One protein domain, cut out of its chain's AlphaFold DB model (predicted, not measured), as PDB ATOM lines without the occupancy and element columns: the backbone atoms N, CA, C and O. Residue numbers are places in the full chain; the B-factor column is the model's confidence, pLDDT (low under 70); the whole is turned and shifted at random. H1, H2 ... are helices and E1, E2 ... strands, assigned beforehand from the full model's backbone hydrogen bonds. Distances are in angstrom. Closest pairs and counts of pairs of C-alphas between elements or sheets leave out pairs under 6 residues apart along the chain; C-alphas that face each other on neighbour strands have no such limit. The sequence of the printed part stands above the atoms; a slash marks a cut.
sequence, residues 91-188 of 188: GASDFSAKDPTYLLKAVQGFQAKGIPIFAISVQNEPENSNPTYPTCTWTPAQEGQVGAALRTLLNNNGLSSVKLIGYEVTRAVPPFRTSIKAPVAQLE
ATOM      1  N   GLY A  91       8.412   1.654  82.400       71.38
ATOM      2  CA  GLY A  91       8.356   1.147  81.032       71.38
ATOM      3  C   GLY A  91       7.288   0.062  80.875       71.38
ATOM      4  O   GLY A  91       6.985  -0.664  81.813       71.38
ATOM      5  N   ALA A  92       6.725  -0.074  79.680       54.31
ATOM      6  CA  ALA A  92       5.894  -1.215  79.323       54.31
ATOM      7  C   ALA A  92       6.481  -1.847  78.062       54.31
ATOM      8  O   ALA A  92       6.689  -1.165  77.061       54.31
ATOM      9  N   SER A  93       6.755  -3.149  78.114       49.09
ATOM     10  CA  SER A  93       6.778  -3.963  76.902       49.09
ATOM     11  C   SER A  93       5.337  -4.374  76.599       49.09
ATOM     12  O   SER A  93       4.536  -4.618  77.505       49.09
ATOM     13  N   ASP A  94       5.021  -4.463  75.315       48.06
ATOM     14  CA  ASP A  94       3.827  -5.055  74.709       48.06
ATOM     15  C   ASP A  94       3.402  -6.421  75.297       48.06
ATOM     16  O   ASP A  94       2.237  -6.797  75.184       48.06
ATOM     17  N   PHE A  95       4.288  -7.125  76.012       44.66
ATOM     18  CA  PHE A  95       4.003  -8.390  76.704       44.66
ATOM     19  C   PHE A  95       3.497  -8.259  78.156       44.66
ATOM     20  O   PHE A  95       3.219  -9.275  78.791       44.66
ATOM     21  N   SER A  96       3.386  -7.051  78.723       54.62
ATOM     22  CA  SER A  96       3.100  -6.855  80.164       54.62
ATOM     23  C   SER A  96       1.813  -6.087  80.469       54.62
ATOM     24  O   SER A  96       1.505  -5.851  81.635       54.62
ATOM     25  N   ALA A  97       1.043  -5.714  79.444       56.38
ATOM     26  CA  ALA A  97       0.068  -4.626  79.503       56.38
ATOM     27  C   ALA A  97      -1.079  -4.763  80.526       56.38
ATOM     28  O   ALA A  97      -1.835  -3.814  80.658       56.38
ATOM     29  N   LYS A  98      -1.248  -5.898  81.227       68.31
ATOM     30  CA  LYS A  98      -2.281  -6.098  82.269       68.31
ATOM     31  C   LYS A  98      -1.823  -6.946  83.468       68.31
ATOM     32  O   LYS A  98      -2.667  -7.395  84.239       68.31
ATOM     33  N   ASP A  99      -0.522  -7.204  83.627       79.75
ATOM     34  CA  ASP A  99      -0.018  -8.050  84.721       79.75
ATOM     35  C   ASP A  99       0.332  -7.213  85.971       79.75
ATOM     36  O   ASP A  99       1.330  -6.484  85.962       79.75
ATOM     37  N   PRO A 100      -0.420  -7.326  87.087       83.75
ATOM     38  CA  PRO A 100      -0.097  -6.618  88.328       83.75
ATOM     39  C   PRO A 100       1.246  -7.064  88.937       83.75
ATOM     40  O   PRO A 100       1.856  -6.315  89.704       83.75
ATOM     41  N   THR A 101       1.752  -8.250  88.582       88.62
ATOM     42  CA  THR A 101       3.063  -8.750  89.028       88.62
ATOM     43  C   THR A 101       4.202  -7.908  88.470       88.62
ATOM     44  O   THR A 101       5.210  -7.711  89.151       88.62
ATOM     45  N   TYR A 102       4.053  -7.380  87.252       89.12
ATOM     46  CA  TYR A 102       5.034  -6.477  86.658       89.12
ATOM     47  C   TYR A 102       5.179  -5.199  87.496       89.12
ATOM     48  O   TYR A 102       6.290  -4.825  87.873       89.12
ATOM     49  N   LEU A 103       4.051  -4.589  87.872       90.12
ATOM     50  CA  LEU A 103       4.019  -3.380  88.697       90.12
ATOM     51  C   LEU A 103       4.583  -3.634  90.105       90.12
ATOM     52  O   LEU A 103       5.375  -2.831  90.598       90.12
ATOM     53  N   LEU A 104       4.270  -4.781  90.724       92.75
ATOM     54  CA  LEU A 104       4.900  -5.197  91.986       92.75
ATOM     55  C   LEU A 104       6.431  -5.279  91.850       92.75
ATOM     56  O   LEU A 104       7.157  -4.713  92.669       92.75
ATOM     57  N   LYS A 105       6.924  -5.976  90.820       93.12
ATOM     58  CA  LYS A 105       8.364  -6.151  90.588       93.12
ATOM     59  C   LYS A 105       9.066  -4.828  90.310       93.12
ATOM     60  O   LYS A 105      10.203  -4.659  90.744       93.12
ATOM     61  N   ALA A 106       8.404  -3.888  89.637       92.06
ATOM     62  CA  ALA A 106       8.928  -2.540  89.455       92.06
ATOM     63  C   ALA A 106       9.147  -1.856  90.815       92.06
ATOM     64  O   ALA A 106      10.264  -1.422  91.098       92.06
ATOM     65  N   VAL A 107       8.138  -1.851  91.695       93.56
ATOM     66  CA  VAL A 107       8.257  -1.279  93.053       93.56
ATOM     67  C   VAL A 107       9.395  -1.937  93.838       93.56
ATOM     68  O   VAL A 107      10.245  -1.238  94.393       93.56
ATOM     69  N   GLN A 108       9.457  -3.271  93.842       95.19
ATOM     70  CA  GLN A 108      10.525  -4.018  94.514       95.19
ATOM     71  C   GLN A 108      11.907  -3.698  93.932       95.19
ATOM     72  O   GLN A 108      12.870  -3.547  94.680       95.19
ATOM     73  N   GLY A 109      12.011  -3.555  92.609       95.06
ATOM     74  CA  GLY A 109      13.248  -3.201  91.921       95.06
ATOM     75  C   GLY A 109      13.777  -1.828  92.335       95.06
ATOM     76  O   GLY A 109      14.962  -1.705  92.645       95.06
ATOM     77  N   PHE A 110      12.906  -0.817  92.410       94.69
ATOM     78  CA  PHE A 110      13.276   0.511  92.911       94.69
ATOM     79  C   PHE A 110      13.713   0.462  94.380       94.69
ATOM     80  O   PHE A 110      14.784   0.971  94.722       94.69
ATOM     81  N   GLN A 111      12.956  -0.223  95.239       93.94
ATOM     82  CA  GLN A 111      13.308  -0.343  96.655       93.94
ATOM     83  C   GLN A 111      14.621  -1.099  96.886       93.94
ATOM     84  O   GLN A 111      15.421  -0.687  97.721       93.94
ATOM     85  N   ALA A 112      14.902  -2.144  96.102       95.75
ATOM     86  CA  ALA A 112      16.174  -2.868  96.151       95.75
ATOM     87  C   ALA A 112      17.379  -1.992  95.756       95.75
ATOM     88  O   ALA A 112      18.520  -2.318  96.083       95.75
ATOM     89  N   LYS A 113      17.142  -0.871  95.062       96.44
ATOM     90  CA  LYS A 113      18.147   0.162  94.766       96.44
ATOM     91  C   LYS A 113      18.163   1.303  95.789       96.44
ATOM     92  O   LYS A 113      18.854   2.292  95.569       96.44
ATOM     93  N   GLY A 114      17.432   1.171  96.896       95.94
ATOM     94  CA  GLY A 114      17.335   2.191  97.940       95.94
ATOM     95  C   GLY A 114      16.433   3.368  97.571       95.94
ATOM     96  O   GLY A 114      16.531   4.416  98.200       95.94
ATOM     97  N   ILE A 115      15.570   3.219  96.558       94.69
ATOM     98  CA  ILE A 115      14.636   4.261  96.120       94.69
ATOM     99  C   ILE A 115      13.242   3.902  96.653       94.69
ATOM    100  O   ILE A 115      12.576   3.030  96.085       94.69
ATOM    101  N   PRO A 116      12.784   4.520  97.755       92.56
ATOM    102  CA  PRO A 116      11.450   4.266  98.275       92.56
ATOM    103  C   PRO A 116      10.393   4.813  97.311       92.56
ATOM    104  O   PRO A 116      10.447   5.967  96.890       92.56
ATOM    105  N   ILE A 117       9.406   3.983  96.983       94.38
ATOM    106  CA  ILE A 117       8.248   4.391  96.186       94.38
ATOM    107  C   ILE A 117       7.137   4.847  97.126       94.38
ATOM    108  O   ILE A 117       6.673   4.073  97.958       94.38
ATOM    109  N   PHE A 118       6.700   6.095  96.973       94.88
ATOM    110  CA  PHE A 118       5.567   6.638  97.725       94.88
ATOM    111  C   PHE A 118       4.221   6.202  97.128       94.88
ATOM    112  O   PHE A 118       3.315   5.801  97.857       94.88
ATOM    113  N   ALA A 119       4.092   6.254  95.800       93.81
ATOM    114  CA  ALA A 119       2.873   5.890  95.091       93.81
ATOM    115  C   ALA A 119       3.167   5.276  93.718       93.81
ATOM    116  O   ALA A 119       4.206   5.551  93.118       93.81
ATOM    117  N   ILE A 120       2.219   4.490  93.217       92.31
ATOM    118  CA  ILE A 120       2.207   3.928  91.865       92.31
ATOM    119  C   ILE A 120       0.819   4.116  91.247       92.31
ATOM    120  O   ILE A 120      -0.185   3.970  91.945       92.31
ATOM    121  N   SER A 121       0.753   4.444  89.956       89.62
ATOM    122  CA  SER A 121      -0.491   4.415  89.185       89.62
ATOM    123  C   SER A 121      -0.633   3.104  88.413       89.62
ATOM    124  O   SER A 121       0.364   2.474  88.060       89.62
ATOM    125  N   VAL A 122      -1.872   2.663  88.176       86.94
ATOM    126  CA  VAL A 122      -2.135   1.425  87.411       86.94
ATOM    127  C   VAL A 122      -1.809   1.619  85.929       86.94
ATOM    128  O   VAL A 122      -1.171   0.761  85.325       86.94
ATOM    129  N   GLN A 123      -2.246   2.739  85.353       85.69
ATOM    130  CA  GLN A 123      -2.072   3.066  83.942       85.69
ATOM    131  C   GLN A 123      -2.049   4.588  83.764       85.69
ATOM    132  O   GLN A 123      -2.897   5.294  84.305       85.69
ATOM    133  N   ASN A 124      -1.113   5.076  82.949       85.88
ATOM    134  CA  ASN A 124      -1.107   6.458  82.477       85.88
ATOM    135  C   ASN A 124      -2.219   6.659  81.439       85.88
ATOM    136  O   ASN A 124      -2.224   5.960  80.425       85.88
ATOM    137  N   GLU A 125      -3.098   7.636  81.653       84.81
ATOM    138  CA  GLU A 125      -4.184   8.021  80.742       84.81
ATOM    139  C   GLU A 125      -4.952   6.819  80.161       84.81
ATOM    140  O   GLU A 125      -4.915   6.585  78.951       84.81
ATOM    141  N   PRO A 126      -5.659   6.037  80.997       82.25
ATOM    142  CA  PRO A 126      -6.308   4.793  80.571       82.25
ATOM    143  C   PRO A 126      -7.371   4.981  79.477       82.25
ATOM    144  O   PRO A 126      -7.746   4.021  78.816       82.25
ATOM    145  N   GLU A 127      -7.865   6.198  79.253       83.31
ATOM    146  CA  GLU A 127      -8.831   6.505  78.189       83.31
ATOM    147  C   GLU A 127      -8.164   6.860  76.848       83.31
ATOM    148  O   GLU A 127      -8.834   6.926  75.817       83.31
ATOM    149  N   ASN A 128      -6.851   7.099  76.840       81.19
ATOM    150  CA  ASN A 128      -6.133   7.533  75.652       81.19
ATOM    151  C   ASN A 128      -5.831   6.342  74.725       81.19
ATOM    152  O   ASN A 128      -5.506   5.234  75.158       81.19
ATOM    153  N   SER A 129      -5.938   6.587  73.421       85.06
ATOM    154  CA  SER A 129      -5.636   5.630  72.359       85.06
ATOM    155  C   SER A 129      -4.916   6.372  71.245       85.06
ATOM    156  O   SER A 129      -5.544   7.030  70.412       85.06
ATOM    157  N   ASN A 130      -3.590   6.269  71.225       79.38
ATOM    158  CA  ASN A 130      -2.758   6.935  70.235       79.38
ATOM    159  C   ASN A 130      -1.708   5.963  69.672       79.38
ATOM    160  O   ASN A 130      -0.927   5.415  70.447       79.38
ATOM    161  N   PRO A 131      -1.642   5.754  68.344       82.06
ATOM    162  CA  PRO A 131      -0.674   4.834  67.747       82.06
ATOM    163  C   PRO A 131       0.753   5.405  67.655       82.06
ATOM    164  O   PRO A 131       1.673   4.675  67.298       82.06
ATOM    165  N   THR A 132       0.958   6.700  67.921       84.00
ATOM    166  CA  THR A 132       2.260   7.380  67.737       84.00
ATOM    167  C   THR A 132       3.169   7.344  68.962       84.00
ATOM    168  O   THR A 132       4.354   7.654  68.853       84.00
ATOM    169  N   TYR A 133       2.643   6.950  70.121       79.88
ATOM    170  CA  TYR A 133       3.404   6.762  71.352       79.88
ATOM    171  C   TYR A 133       2.746   5.682  72.224       79.88
ATOM    172  O   TYR A 133       1.579   5.357  72.003       79.88
ATOM    173  N   PRO A 134       3.463   5.105  73.206       82.19
ATOM    174  CA  PRO A 134       2.919   4.036  74.036       82.19
ATOM    175  C   PRO A 134       1.645   4.468  74.776       82.19
ATOM    176  O   PRO A 134       1.686   5.316  75.665       82.19
ATOM    177  N   THR A 135       0.513   3.865  74.413       83.88
ATOM    178  CA  THR A 135      -0.783   4.013  75.086       83.88
ATOM    179  C   THR A 135      -1.396   2.636  75.316       83.88
ATOM    180  O   THR A 135      -1.089   1.677  74.605       83.88
ATOM    181  N   CYS A 136      -2.252   2.513  76.328       83.81
ATOM    182  CA  CYS A 136      -3.035   1.306  76.548       83.81
ATOM    183  C   CYS A 136      -4.413   1.707  77.060       83.81
ATOM    184  O   CYS A 136      -4.533   2.230  78.166       83.81
ATOM    185  N   THR A 137      -5.447   1.460  76.255       85.75
ATOM    186  CA  THR A 137      -6.818   1.803  76.630       85.75
ATOM    187  C   THR A 137      -7.400   0.768  77.584       85.75
ATOM    188  O   THR A 137      -7.353  -0.439  77.324       85.75
ATOM    189  N   TRP A 138      -7.960   1.244  78.687       83.38
ATOM    190  CA  TRP A 138      -8.534   0.438  79.750       83.38
ATOM    191  C   TRP A 138      -9.927   0.941  80.106       83.38
ATOM    192  O   TRP A 138     -10.176   2.132  80.270       83.38
ATOM    193  N   THR A 139     -10.847  -0.001  80.277       84.44
ATOM    194  CA  THR A 139     -12.139   0.294  80.907       84.44
ATOM    195  C   THR A 139     -11.958   0.488  82.419       84.44
ATOM    196  O   THR A 139     -11.052  -0.121  83.001       84.44
ATOM    197  N   PRO A 140     -12.854   1.229  83.103       82.06
ATOM    198  CA  PRO A 140     -12.768   1.385  84.557       82.06
ATOM    199  C   PRO A 140     -12.814   0.041  85.298       82.06
ATOM    200  O   PRO A 140     -12.150  -0.136  86.315       82.06
ATOM    201  N   ALA A 141     -13.571  -0.932  84.777       82.81
ATOM    202  CA  ALA A 141     -13.652  -2.272  85.353       82.81
ATOM    203  C   ALA A 141     -12.310  -3.019  85.275       82.81
ATOM    204  O   ALA A 141     -11.901  -3.643  86.251       82.81
ATOM    205  N   GLN A 142     -11.607  -2.926  84.141       85.69
ATOM    206  CA  GLN A 142     -10.273  -3.518  83.990       85.69
ATOM    207  C   GLN A 142      -9.264  -2.846  84.924       85.69
ATOM    208  O   GLN A 142      -8.489  -3.541  85.582       85.69
ATOM    209  N   GLU A 143      -9.302  -1.514  85.027       84.75
ATOM    210  CA  GLU A 143      -8.394  -0.762  85.900       84.75
ATOM    211  C   GLU A 143      -8.621  -1.122  87.368       84.75
ATOM    212  O   GLU A 143      -7.670  -1.432  88.086       84.75
ATOM    213  N   GLY A 144      -9.886  -1.199  87.789       84.44
ATOM    214  CA  GLY A 144     -10.258  -1.647  89.128       84.44
ATOM    215  C   GLY A 144      -9.816  -3.083  89.428       84.44
ATOM    216  O   GLY A 144      -9.302  -3.341  90.514       84.44
ATOM    217  N   GLN A 145      -9.957  -4.015  88.480       87.31
ATOM    218  CA  GLN A 145      -9.534  -5.412  88.660       87.31
ATOM    219  C   GLN A 145      -8.021  -5.542  88.859       87.31
ATOM    220  O   GLN A 145      -7.580  -6.205  89.802       87.31
ATOM    221  N   VAL A 146      -7.214  -4.895  88.012       87.62
ATOM    222  CA  VAL A 146      -5.752  -4.938  88.173       87.62
ATOM    223  C   VAL A 146      -5.322  -4.152  89.403       87.62
ATOM    224  O   VAL A 146      -4.445  -4.614  90.129       87.62
ATOM    225  N   GLY A 147      -5.970  -3.025  89.703       89.12
ATOM    226  CA  GLY A 147      -5.723  -2.270  90.927       89.12
ATOM    227  C   GLY A 147      -5.977  -3.096  92.194       89.12
ATOM    228  O   GLY A 147      -5.144  -3.101  93.103       89.12
ATOM    229  N   ALA A 148      -7.071  -3.865  92.243       88.94
ATOM    230  CA  ALA A 148      -7.384  -4.769  93.354       88.94
ATOM    231  C   ALA A 148      -6.336  -5.886  93.504       88.94
ATOM    232  O   ALA A 148      -5.862  -6.174  94.612       88.94
ATOM    233  N   ALA A 149      -5.942  -6.496  92.384       91.19
ATOM    234  CA  ALA A 149      -4.920  -7.536  92.365       91.19
ATOM    235  C   ALA A 149      -3.553  -6.988  92.806       91.19
ATOM    236  O   ALA A 149      -2.904  -7.574  93.674       91.19
ATOM    237  N   LEU A 150      -3.149  -5.822  92.292       91.44
ATOM    238  CA  LEU A 150      -1.917  -5.144  92.686       91.44
ATOM    239  C   LEU A 150      -1.932  -4.767  94.169       91.44
ATOM    240  O   LEU A 150      -0.938  -4.988  94.857       91.44
ATOM    241  N   ARG A 151      -3.051  -4.266  94.701       94.00
ATOM    242  CA  ARG A 151      -3.180  -3.982  96.137       94.00
ATOM    243  C   ARG A 151      -2.957  -5.232  96.986       94.00
ATOM    244  O   ARG A 151      -2.199  -5.181  97.953       94.00
ATOM    245  N   THR A 152      -3.563  -6.354  96.606       94.19
ATOM    246  CA  THR A 152      -3.363  -7.641  97.295       94.19
ATOM    247  C   THR A 152      -1.892  -8.055  97.266       94.19
ATOM    248  O   THR A 152      -1.323  -8.412  98.298       94.19
ATOM    249  N   LEU A 153      -1.250  -7.942  96.101       94.94
ATOM    250  CA  LEU A 153       0.167  -8.249  95.934       94.94
ATOM    251  C   LEU A 153       1.072  -7.349  96.789       94.94
ATOM    252  O   LEU A 153       1.955  -7.867  97.469       94.94
ATOM    253  N   LEU A 154       0.848  -6.033  96.798       94.94
ATOM    254  CA  LEU A 154       1.620  -5.090  97.611       94.94
ATOM    255  C   LEU A 154       1.499  -5.421  99.103       94.94
ATOM    256  O   LEU A 154       2.513  -5.542  99.789       94.94
ATOM    257  N   ASN A 155       0.278  -5.642  99.595       95.12
ATOM    258  CA  ASN A 155       0.040  -5.973 101.001       95.12
ATOM    259  C   ASN A 155       0.753  -7.271 101.411       95.12
ATOM    260  O   ASN A 155       1.453  -7.290 102.423       95.12
ATOM    261  N   ASN A 156       0.652  -8.324 100.593       97.12
ATOM    262  CA  ASN A 156       1.295  -9.616 100.859       97.12
ATOM    263  C   ASN A 156       2.832  -9.559 100.816       97.12
ATOM    264  O   ASN A 156       3.487 -10.472 101.310       97.12
ATOM    265  N   ASN A 157       3.408  -8.502 100.237       96.38
ATOM    266  CA  ASN A 157       4.853  -8.300 100.133       96.38
ATOM    267  C   ASN A 157       5.372  -7.193 101.072       96.38
ATOM    268  O   ASN A 157       6.488  -6.714 100.886       96.38
ATOM    269  N   GLY A 158       4.585  -6.768 102.070       95.31
ATOM    270  CA  GLY A 158       5.003  -5.745 103.039       95.31
ATOM    271  C   GLY A 158       5.047  -4.318 102.477       95.31
ATOM    272  O   GLY A 158       5.662  -3.439 103.071       95.31
ATOM    273  N   LEU A 159       4.387  -4.075 101.341       95.31
ATOM    274  CA  LEU A 159       4.360  -2.798 100.618       95.31
ATOM    275  C   LEU A 159       3.019  -2.072 100.776       95.31
ATOM    276  O   LEU A 159       2.608  -1.307  99.904       95.31
ATOM    277  N   SER A 160       2.314  -2.308 101.885       93.12
ATOM    278  CA  SER A 160       1.003  -1.701 102.144       93.12
ATOM    279  C   SER A 160       1.049  -0.171 102.221       93.12
ATOM    280  O   SER A 160       0.049   0.473 101.921       93.12
ATOM    281  N   SER A 161       2.204   0.410 102.562       92.06
ATOM    282  CA  SER A 161       2.424   1.860 102.610       92.06
ATOM    283  C   SER A 161       2.501   2.527 101.235       92.06
ATOM    284  O   SER A 161       2.310   3.738 101.146       92.06
ATOM    285  N   VAL A 162       2.758   1.767 100.164       93.88
ATOM    286  CA  VAL A 162       2.781   2.306  98.801       93.88
ATOM    287  C   VAL A 162       1.354   2.643  98.399       93.88
ATOM    288  O   VAL A 162       0.493   1.759  98.355       93.88
ATOM    289  N   LYS A 163       1.090   3.908  98.083       92.25
ATOM    290  CA  LYS A 163      -0.229   4.360  97.628       92.25
ATOM    291  C   LYS A 163      -0.503   3.871  96.212       92.25
ATOM    292  O   LYS A 163       0.395   3.843  95.373       92.25
ATOM    293  N   LEU A 164      -1.745   3.480  95.947       89.25
ATOM    294  CA  LEU A 164      -2.182   3.129  94.600       89.25
ATOM    295  C   LEU A 164      -3.102   4.227  94.086       89.25
ATOM    296  O   LEU A 164      -4.095   4.563  94.731       89.25
ATOM    297  N   ILE A 165      -2.739   4.772  92.934       86.31
ATOM    298  CA  ILE A 165      -3.455   5.851  92.268       86.31
ATOM    299  C   ILE A 165      -4.167   5.250  91.056       86.31
ATOM    300  O   ILE A 165      -3.561   4.558  90.238       86.31
ATOM    301  N   GLY A 166      -5.469   5.490  90.962       82.69
ATOM    302  CA  GLY A 166      -6.259   5.146  89.784       82.69
ATOM    303  C   GLY A 166      -6.590   6.395  88.983       82.69
ATOM    304  O   GLY A 166      -6.505   7.513  89.497       82.69
ATOM    305  N   TYR A 167      -7.046   6.194  87.754       78.12
ATOM    306  CA  TYR A 167      -7.618   7.239  86.917       78.12
ATOM    307  C   TYR A 167      -6.645   8.396  86.627       78.12
ATOM    308  O   TYR A 167      -6.900   9.563  86.937       78.12
ATOM    309  N   GLU A 168      -5.500   8.068  86.031       76.62
ATOM    310  CA  GLU A 168      -4.444   9.037  85.727       76.62
ATOM    311  C   GLU A 168      -4.701   9.790  84.405       76.62
ATOM    312  O   GLU A 168      -3.948   9.657  83.444       76.62
ATOM    313  N   VAL A 169      -5.790  10.559  84.326       72.12
ATOM    314  CA  VAL A 169      -6.174  11.357  83.142       72.12
ATOM    315  C   VAL A 169      -6.614  12.773  83.545       72.12
ATOM    316  O   VAL A 169      -6.749  13.091  84.730       72.12
ATOM    317  N   THR A 170      -6.804  13.659  82.561       63.53
ATOM    318  CA  THR A 170      -7.357  15.010  82.776       63.53
ATOM    319  C   THR A 170      -8.717  14.980  83.496       63.53
ATOM    320  O   THR A 170      -9.380  13.949  83.526       63.53
ATOM    321  N   ARG A 171      -9.093  16.110  84.130       53.53
ATOM    322  CA  ARG A 171     -10.221  16.303  85.074       53.53
ATOM    323  C   ARG A 171     -11.227  15.140  85.121       53.53
ATOM    324  O   ARG A 171     -12.010  14.963  84.198       53.53
ATOM    325  N   ALA A 172     -11.271  14.454  86.266       53.41
ATOM    326  CA  ALA A 172     -12.182  13.343  86.518       53.41
ATOM    327  C   ALA A 172     -13.618  13.592  86.061       53.41
ATOM    328  O   ALA A 172     -14.301  14.464  86.604       53.41
ATOM    329  N   VAL A 173     -14.096  12.768  85.121       55.69
ATOM    330  CA  VAL A 173     -15.533  12.617  84.903       55.69
ATOM    331  C   VAL A 173     -16.091  11.875  86.130       55.69
ATOM    332  O   VAL A 173     -15.656  10.754  86.416       55.69
ATOM    333  N   PRO A 174     -17.048  12.460  86.879       54.84
ATOM    334  CA  PRO A 174     -17.599  11.879  88.109       54.84
ATOM    335  C   PRO A 174     -17.991  10.383  88.064       54.84
ATOM    336  O   PRO A 174     -17.750   9.690  89.060       54.84
ATOM    337  N   PRO A 175     -18.541   9.820  86.964       58.03
ATOM    338  CA  PRO A 175     -18.883   8.395  86.935       58.03
ATOM    339  C   PRO A 175     -17.663   7.458  86.974       58.03
ATOM    340  O   PRO A 175     -17.770   6.347  87.493       58.03
ATOM    341  N   PHE A 176     -16.488   7.884  86.498       52.66
ATOM    342  CA  PHE A 176     -15.316   7.008  86.381       52.66
ATOM    343  C   PHE A 176     -14.608   6.797  87.729       52.66
ATOM    344  O   PHE A 176     -14.358   5.660  88.134       52.66
ATOM    345  N   ARG A 177     -14.399   7.880  88.497       55.78
ATOM    346  CA  ARG A 177     -13.824   7.827  89.858       55.78
ATOM    347  C   ARG A 177     -14.633   6.930  90.796       55.78
ATOM    348  O   ARG A 177     -14.066   6.145  91.551       55.78
ATOM    349  N   THR A 178     -15.957   7.037  90.735       56.84
ATOM    350  CA  THR A 178     -16.868   6.255  91.586       56.84
ATOM    351  C   THR A 178     -16.841   4.765  91.218       56.84
ATOM    352  O   THR A 178     -16.866   3.910  92.100       56.84
ATOM    353  N   SER A 179     -16.700   4.453  89.925       56.62
ATOM    354  CA  SER A 179     -16.673   3.076  89.410       56.62
ATOM    355  C   SER A 179     -15.383   2.319  89.747       56.62
ATOM    356  O   SER A 179     -15.422   1.106  89.934       56.62
ATOM    357  N   ILE A 180     -14.251   3.022  89.864       55.62
ATOM    358  CA  ILE A 180     -12.949   2.438  90.235       55.62
ATOM    359  C   ILE A 180     -12.799   2.277  91.759       55.62
ATOM    360  O   ILE A 180     -12.184   1.316  92.222       55.62
ATOM    361  N   LYS A 181     -13.382   3.182  92.561       57.66
ATOM    362  CA  LYS A 181     -13.323   3.090  94.034       57.66
ATOM    363  C   LYS A 181     -14.148   1.933  94.603       57.66
ATOM    364  O   LYS A 181     -13.772   1.385  95.633       57.66
ATOM    365  N   ALA A 182     -15.226   1.527  93.930       50.72
ATOM    366  CA  ALA A 182     -16.074   0.416  94.371       50.72
ATOM    367  C   ALA A 182     -15.320  -0.930  94.542       50.72
ATOM    368  O   ALA A 182     -15.520  -1.577  95.570       50.72
ATOM    369  N   PRO A 183     -14.435  -1.361  93.618       49.94
ATOM    370  CA  PRO A 183     -13.632  -2.578  93.795       49.94
ATOM    371  C   PRO A 183     -12.340  -2.407  94.618       49.94
ATOM    372  O   PRO A 183     -11.764  -3.415  95.024       49.94
ATOM    373  N   VAL A 184     -11.855  -1.182  94.878       54.62
ATOM    374  CA  VAL A 184     -10.588  -0.955  95.604       54.62
ATOM    375  C   VAL A 184     -10.743   0.168  96.631       54.62
ATOM    376  O   VAL A 184     -10.478   1.338  96.361       54.62
ATOM    377  N   ALA A 185     -11.108  -0.204  97.859       47.31
ATOM    378  CA  ALA A 185     -11.353   0.726  98.969       47.31
ATOM    379  C   ALA A 185     -10.137   1.591  99.385       47.31
ATOM    380  O   ALA A 185     -10.278   2.469 100.230       47.31
ATOM    381  N   GLN A 186      -8.950   1.350  98.813       51.44
ATOM    382  CA  GLN A 186      -7.699   2.064  99.105       51.44
ATOM    383  C   GLN A 186      -7.090   2.782  97.889       51.44
ATOM    384  O   GLN A 186      -5.893   3.066  97.882       51.44
ATOM    385  N   LEU A 187      -7.886   3.043  96.848       54.47
ATOM    386  CA  LEU A 187      -7.489   3.947  95.767       54.47
ATOM    387  C   LEU A 187      -7.704   5.403  96.190       54.47
ATOM    388  O   LEU A 187      -8.827   5.798  96.531       54.47
ATOM    389  N   GLU A 188      -6.627   6.189  96.148       55.78
ATOM    390  CA  GLU A 188      -6.685   7.644  96.357       55.78
ATOM    391  C   GLU A 188      -7.308   8.359  95.148       55.78
ATOM    392  O   GLU A 188      -6.871   8.111  94.003       55.78
TER     393      GLU A 188
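Overview. This is residues 91 to 188 of the 188 residues of the protein "Glycoside hydrolase family 30 protein" of Mycena chlorophos (UniProt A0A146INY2). The longest helix, H2, packs over one face of a very short parallel pair of strands, E1 and E2, mostly over E2, with H1 packed by its first residues, 100 to 104, on H2 and H3 packed on the first residues of H2, 140 to 144. Much of the rest is loop, the longest stretch being residues 122 to 139, and residues 109 to 114, of which 109 to 112 belong to H1, stick out. The printed part has 98 residues, with three named helices and two named strands in the order H1, E1, H2, E2, H3; the class is mostly helix, though under half of the residues are in named elements. It is compact, with a radius of gyration of the C-alphas of 13.4 A and spans of 35 by 32 by 20 A.

Arrangement. H1, residues 100 to 112, and H2, residues 140 to 156, touch, through residues 100 to 104 of H1 alone; their closest C-alphas, of Pro 100 and Leu 150, are 4.9 A apart. They run the same way at a steep tilt of 44 degrees. H1 and E1, residues 119 to 121, are near each other, with 6 pairs of C-alphas within 10 A. E1 and E2, residues 163 to 165, are parallel neighbours at 26 degrees; N 120 and O 163 are 2.9 A apart, within hydrogen-bond range. E1, H2 and E2 form a strand-helix-strand unit, two parallel neighbour strands with a helix between them in the chain, and its crossover is right-handed. The closest C-alphas of H2 and E2, of Arg 151 and Leu 164, are 7.3 A apart. H2 touches H3, residues 174 to 181, with residues 140 to 144 alone, closest at the C-alphas of Gly 144 and Ile 180, 5.0 A; they run the same way at a shallow tilt of 32 degrees. H1 and H3 are apart. Every O i to N i+4 pair is within hydrogen-bond range in H1 and H2, and 3 of 4 in H3.

Along the chain. H1 begins at C-alpha 100, (-0.097, -6.618, 88.328), and is 18.4 A long. E1 measures 7.0 A, H2 24.2 A and E2 6.4 A. H3, 11.4 A, ends at C-alpha 181, (-13.323, 3.090, 94.034).

Size, cuts and confidence. The C-alphas farthest apart, of Lys 113 and Pro 175, are 38.7 A apart. The printed part has no cut; the link from E1 to H2 is long, and the other three are short. The pLDDT is under 70 at residues 92 to 98 and 170 to 188.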